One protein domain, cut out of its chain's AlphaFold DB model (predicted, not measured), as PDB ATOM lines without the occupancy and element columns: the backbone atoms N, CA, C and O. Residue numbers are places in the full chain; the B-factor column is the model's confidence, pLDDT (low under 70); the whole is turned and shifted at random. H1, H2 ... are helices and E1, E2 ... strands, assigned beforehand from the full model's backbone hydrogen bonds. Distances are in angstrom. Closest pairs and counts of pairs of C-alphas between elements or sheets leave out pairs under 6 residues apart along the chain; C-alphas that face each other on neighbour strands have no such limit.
ATOM      1  N   ALA A   8     116.080 -43.687  61.363       95.25
ATOM      2  CA  ALA A   8     115.247 -43.402  60.197       95.25
ATOM      3  C   ALA A   8     113.747 -43.428  60.540       95.25
ATOM      4  O   ALA A   8     113.006 -42.561  60.081       95.25
ATOM      5  N   ASP A   9     113.316 -44.360  61.398       95.19
ATOM      6  CA  ASP A   9     111.931 -44.425  61.884       95.19
ATOM      7  C   ASP A   9     111.563 -43.166  62.676       95.19
ATOM      8  O   ASP A   9     110.482 -42.599  62.498       95.19
ATOM      9  N   TRP A  10     112.486 -42.675  63.510       95.00
ATOM     10  CA  TRP A  10     112.277 -41.440  64.264       95.00
ATOM     11  C   TRP A  10     112.219 -40.208  63.354       95.00
ATOM     12  O   TRP A  10     111.314 -39.387  63.490       95.00
ATOM     13  N   LEU A  11     113.119 -40.109  62.370       95.38
ATOM     14  CA  LEU A  11     113.077 -39.059  61.346       95.38
ATOM     15  C   LEU A  11     111.747 -39.064  60.579       95.38
ATOM     16  O   LEU A  11     111.162 -38.003  60.350       95.38
ATOM     17  N   ALA A  12     111.241 -40.250  60.233       95.38
ATOM     18  CA  ALA A  12     109.948 -40.426  59.574       95.38
ATOM     19  C   ALA A  12     108.757 -40.083  60.490       95.38
ATOM     20  O   ALA A  12     107.676 -39.758  59.996       95.38
ATOM     21  N   GLY A  13     108.963 -40.037  61.810       94.56
ATOM     22  CA  GLY A  13     107.950 -39.681  62.805       94.56
ATOM     23  C   GLY A  13     107.212 -40.858  63.401       94.56
ATOM     24  O   GLY A  13     106.265 -40.658  64.151       94.56
ATOM     25  N   ALA A  14     107.639 -42.080  63.085       94.00
ATOM     26  CA  ALA A  14     107.028 -43.291  63.617       94.00
ATOM     27  C   ALA A  14     107.165 -43.396  65.145       94.00
ATOM     28  O   ALA A  14     106.451 -44.181  65.756       94.00
ATOM     29  N   LEU A  15     108.069 -42.613  65.748       93.06
ATOM     30  CA  LEU A  15     108.331 -42.586  67.188       93.06
ATOM     31  C   LEU A  15     107.911 -41.266  67.859       93.06
ATOM     32  O   LEU A  15     108.253 -41.053  69.020       93.06
ATOM     33  N   ASP A  16     107.215 -40.361  67.156       91.44
ATOM     34  CA  ASP A  16     106.814 -39.061  67.723       91.44
ATOM     35  C   ASP A  16     105.903 -39.235  68.947       91.44
ATOM     36  O   ASP A  16     106.070 -38.512  69.924       91.44
ATOM     37  N   ASP A  17     104.987 -40.208  68.920       91.25
ATOM     38  CA  ASP A  17     104.076 -40.492  70.037       91.25
ATOM     39  C   ASP A  17     104.808 -41.135  71.231       91.25
ATOM     40  O   ASP A  17     104.488 -40.846  72.384       91.25
ATOM     41  N   ASP A  18     105.824 -41.968  70.968       90.44
ATOM     42  CA  ASP A  18     106.619 -42.646  72.002       90.44
ATOM     43  C   ASP A  18     107.642 -41.712  72.670       90.44
ATOM     44  O   ASP A  18     107.920 -41.827  73.865       90.44
ATOM     45  N   ILE A  19     108.252 -40.811  71.891       89.62
ATOM     46  CA  ILE A  19     109.348 -39.929  72.330       89.62
ATOM     47  C   ILE A  19     108.840 -38.512  72.652       89.62
ATOM     48  O   ILE A  19     109.475 -37.776  73.410       89.62
ATOM     49  N   GLY A  20     107.688 -38.118  72.108       93.00
ATOM     50  CA  GLY A  20     107.041 -36.823  72.324       93.00
ATOM     51  C   GLY A  20     107.594 -35.672  71.477       93.00
ATOM     52  O   GLY A  20     107.219 -34.522  71.705       93.00
ATOM     53  N   ARG A  21     108.510 -35.942  70.535       94.06
ATOM     54  CA  ARG A  21     109.110 -34.945  69.630       94.06
ATOM     55  C   ARG A  21     109.816 -35.594  68.437       94.06
ATOM     56  O   ARG A  21     110.225 -36.750  68.515       94.06
ATOM     57  N   ARG A  22     110.072 -34.792  67.397       93.69
ATOM     58  CA  ARG A  22     111.003 -35.111  66.297       93.69
ATOM     59  C   ARG A  22     112.465 -35.073  66.769       93.69
ATOM     60  O   ARG A  22     112.752 -34.348  67.730       93.69
ATOM     61  N   PRO A  23     113.380 -35.801  66.101       95.56
ATOM     62  CA  PRO A  23     114.803 -35.712  66.402       95.56
ATOM     63  C   PRO A  23     115.383 -34.367  65.956       95.56
ATOM     64  O   PRO A  23     114.921 -33.769  64.981       95.56
ATOM     65  N   ASP A  24     116.428 -33.925  66.644       94.31
ATOM     66  CA  ASP A  24     117.262 -32.790  66.262       94.31
ATOM     67  C   ASP A  24     118.715 -33.227  65.977       94.31
ATOM     68  O   ASP A  24     119.037 -34.415  65.886       94.31
ATOM     69  N   HIS A  25     119.606 -32.254  65.780       93.75
ATOM     70  CA  HIS A  25     121.017 -32.530  65.509       93.75
ATOM     71  C   HIS A  25     121.734 -33.180  66.701       93.75
ATOM     72  O   HIS A  25     122.596 -34.025  66.481       93.75
ATOM     73  N   ALA A  26     121.361 -32.852  67.943       93.88
ATOM     74  CA  ALA A  26     121.965 -33.469  69.121       93.88
ATOM     75  C   ALA A  26     121.593 -34.956  69.220       93.88
ATOM     76  O   ALA A  26     122.409 -35.771  69.654       93.88
ATOM     77  N   ASP A  27     120.399 -35.337  68.759       93.94
ATOM     78  CA  ASP A  27     120.019 -36.748  68.655       93.94
ATOM     79  C   ASP A  27     120.798 -37.494  67.578       93.94
ATOM     80  O   ASP A  27     121.135 -38.662  67.774       93.94
ATOM     81  N   LEU A  28     121.086 -36.840  66.447       91.88
ATOM     82  CA  LEU A  28     121.934 -37.419  65.406       91.88
ATOM     83  C   LEU A  28     123.362 -37.606  65.923       91.88
ATOM     84  O   LEU A  28     123.924 -38.688  65.767       91.88
ATOM     85  N   ASP A  29     123.922 -36.594  66.586       90.75
ATOM     86  CA  ASP A  29     125.249 -36.671  67.197       90.75
ATOM     87  C   ASP A  29     125.307 -37.804  68.228       90.75
ATOM     88  O   ASP A  29     126.219 -38.636  68.204       90.75
ATOM     89  N   TYR A  30     124.282 -37.915  69.078       91.44
ATOM     90  CA  TYR A  30     124.152 -39.032  70.006       91.44
ATOM     91  C   TYR A  30     124.043 -40.373  69.270       91.44
ATOM     92  O   TYR A  30     124.764 -41.313  69.605       91.44
ATOM     93  N   HIS A  31     123.205 -40.487  68.240       90.75
ATOM     94  CA  HIS A  31     123.068 -41.716  67.460       90.75
ATOM     95  C   HIS A  31     124.402 -42.146  66.836       90.75
ATOM     96  O   HIS A  31     124.771 -43.320  66.934       90.75
ATOM     97  N   LEU A  32     125.178 -41.205  66.286       89.62
ATOM     98  CA  LEU A  32     126.504 -41.475  65.733       89.62
ATOM     99  C   LEU A  32     127.480 -42.013  66.794       89.62
ATOM    100  O   LEU A  32     128.359 -42.816  66.474       89.62
ATOM    101  N   THR A  33     127.303 -41.664  68.073       88.94
ATOM    102  CA  THR A  33     128.117 -42.245  69.157       88.94
ATOM    103  C   THR A  33     127.860 -43.741  69.366       88.94
ATOM    104  O   THR A  33     128.743 -44.442  69.863       88.94
ATOM    105  N   THR A  34     126.689 -44.235  68.946       90.50
ATOM    106  CA  THR A  34     126.238 -45.629  69.122       90.50
ATOM    107  C   THR A  34     126.554 -46.546  67.939       90.50
ATOM    108  O   THR A  34     126.382 -47.761  68.047       90.50
ATOM    109  N   VAL A  35     127.031 -45.995  66.819       89.44
ATOM    110  CA  VAL A  35     127.489 -46.780  65.665       89.44
ATOM    111  C   VAL A  35     129.005 -46.964  65.717       89.44
ATOM    112  O   VAL A  35     129.756 -46.024  65.989       89.44
ATOM    113  N   PHE A  36     129.464 -48.185  65.425       91.44
ATOM    114  CA  PHE A  36     130.877 -48.579  65.499       91.44
ATOM    115  C   PHE A  36     131.421 -49.088  64.150       91.44
ATOM    116  O   PHE A  36     131.904 -50.219  64.076       91.44
ATOM    117  N   PRO A  37     131.324 -48.306  63.057       92.00
ATOM    118  CA  PRO A  37     131.974 -48.675  61.804       92.00
ATOM    119  C   PRO A  37     133.509 -48.632  61.952       92.00
ATOM    120  O   PRO A  37     134.016 -47.928  62.832       92.00
ATOM    121  N   PRO A  38     134.269 -49.315  61.071       92.12
ATOM    122  CA  PRO A  38     135.732 -49.235  61.060       92.12
ATOM    123  C   PRO A  38     136.249 -47.790  60.933       92.12
ATOM    124  O   PRO A  38     137.220 -47.420  61.593       92.12
ATOM    125  N   VAL A  39     135.568 -46.961  60.134       93.44
ATOM    126  CA  VAL A  39     135.793 -45.512  60.050       93.44
ATOM    127  C   VAL A  39     134.471 -44.792  60.287       93.44
ATOM    128  O   VAL A  39     133.494 -45.055  59.583       93.44
ATOM    129  N   ARG A  40     134.422 -43.893  61.273       92.69
ATOM    130  CA  ARG A  40     133.228 -43.092  61.586       92.69
ATOM    131  C   ARG A  40     133.377 -41.666  61.061       92.69
ATOM    132  O   ARG A  40     134.433 -41.060  61.215       92.69
ATOM    133  N   ALA A  41     132.308 -41.136  60.468       89.75
ATOM    134  CA  ALA A  41     132.207 -39.738  60.063       89.75
ATOM    135  C   ALA A  41     131.420 -38.941  61.118       89.75
ATOM    136  O   ALA A  41     130.224 -39.168  61.301       89.75
ATOM    137  N   SER A  42     132.089 -38.010  61.805       86.31
ATOM    138  CA  SER A  42     131.518 -37.205  62.906       86.31
ATOM    139  C   SER A  42     131.981 -35.740  62.844       86.31
ATOM    140  O   SER A  42     132.403 -35.156  63.838       86.31
ATOM    141  N   GLY A  43     132.010 -35.158  61.639       87.12
ATOM    142  CA  GLY A  43     132.649 -33.856  61.359       87.12
ATOM    143  C   GLY A  43     134.172 -33.938  61.174       87.12
ATOM    144  O   GLY A  43     134.802 -33.002  60.698       87.12
ATOM    145  N   HIS A  44     134.739 -35.096  61.495       89.81
ATOM    146  CA  HIS A  44     136.082 -35.561  61.181       89.81
ATOM    147  C   HIS A  44     136.010 -37.076  60.928       89.81
ATOM    148  O   HIS A  44     134.948 -37.686  61.110       89.81
ATOM    149  N   LEU A  45     137.116 -37.676  60.490       91.50
ATOM    150  CA  LEU A  45     137.230 -39.127  60.363       91.50
ATOM    151  C   LEU A  45     137.819 -39.712  61.643       91.50
ATOM    152  O   LEU A  45     138.913 -39.335  62.056       91.50
ATOM    153  N   GLU A  46     137.111 -40.659  62.243       93.88
ATOM    154  CA  GLU A  46     137.638 -41.483  63.326       93.88
ATOM    155  C   GLU A  46     137.996 -42.865  62.783       93.88
ATOM    156  O   GLU A  46     137.110 -43.624  62.387       93.88
ATOM    157  N   VAL A  47     139.283 -43.216  62.788       94.75
ATOM    158  CA  VAL A  47     139.764 -44.559  62.431       94.75
ATOM    159  C   VAL A  47     139.750 -45.433  63.687       94.75
ATOM    160  O   VAL A  47     140.453 -45.140  64.651       94.75
ATOM    161  N   ARG A  48     138.931 -46.491  63.701       93.56
ATOM    162  CA  ARG A  48     138.569 -47.237  64.926       93.56
ATOM    163  C   ARG A  48     139.015 -48.697  64.937       93.56
ATOM    164  O   ARG A  48     138.561 -49.469  65.776       93.56
TER     165      ARG A  48
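Overview. This is residues 8 to 48 of the 146 residues of the protein "Ergothioneine biosynthesis glutamate--cysteine ligase EgtA" of Mycobacteriaceae bacterium (UniProt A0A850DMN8). The domain is a loose, rod-like string of parts: a small hairpin of two short strands, E1 and E2, at one end, the ten-residue helix H3 in the middle, and two short helices, H1 and H2, at the other end. The helices do not bundle, and no named helix touches another. The printed part has 41 residues, with three named helices and two named strands in the order H1, H2, H3, E1, E2; the class is mixed, helices and strands, and the sheet, E1 - E2, is antiparallel. The whole is loose, with a radius of gyration of the C-alphas of 12.4 A, and spans 37 by 15 by 13 A.

Arrangement. E1, residues 39 to 41, and E2, residues 45 to 47, form an antiparallel hairpin with 160 degrees between their directions. N 40 and O 46 are 2.9 A apart, within hydrogen-bond range, as are N 46 and O 40, at 2.9 A. H3, residues 25 to 34, is apart from E2. H2, residues 16 to 19, is apart from H3. H1, residues 8 to 12, is close to H2 but not clearly touching; their closest C-alphas, of Trp 10 and Asp 16, are 6.9 A apart. Every O i to N i+4 pair is within hydrogen-bond range in H1, 5 of 6 are in H3, and H2 is too short for such a pair.

Along the chain. E1 measures 6.8 A from first to last C-alpha and E2 6.3 A, ending at C-alpha 47 (139.764, -44.559, 62.431). H3 measures 14.6 A, from C-alpha 25 (121.017, -32.530, 65.509). H2 measures 5.3 A. H1 measures 6.1 A and begins at C-alpha 8 (115.247, -43.402, 60.197).

Size, cuts and confidence. The two C-alphas farthest apart, of Asp 17 and Val 47, are 36.7 A apart. The printed part has no cut, the four links are tight, and no printed residue is under 70 in pLDDT.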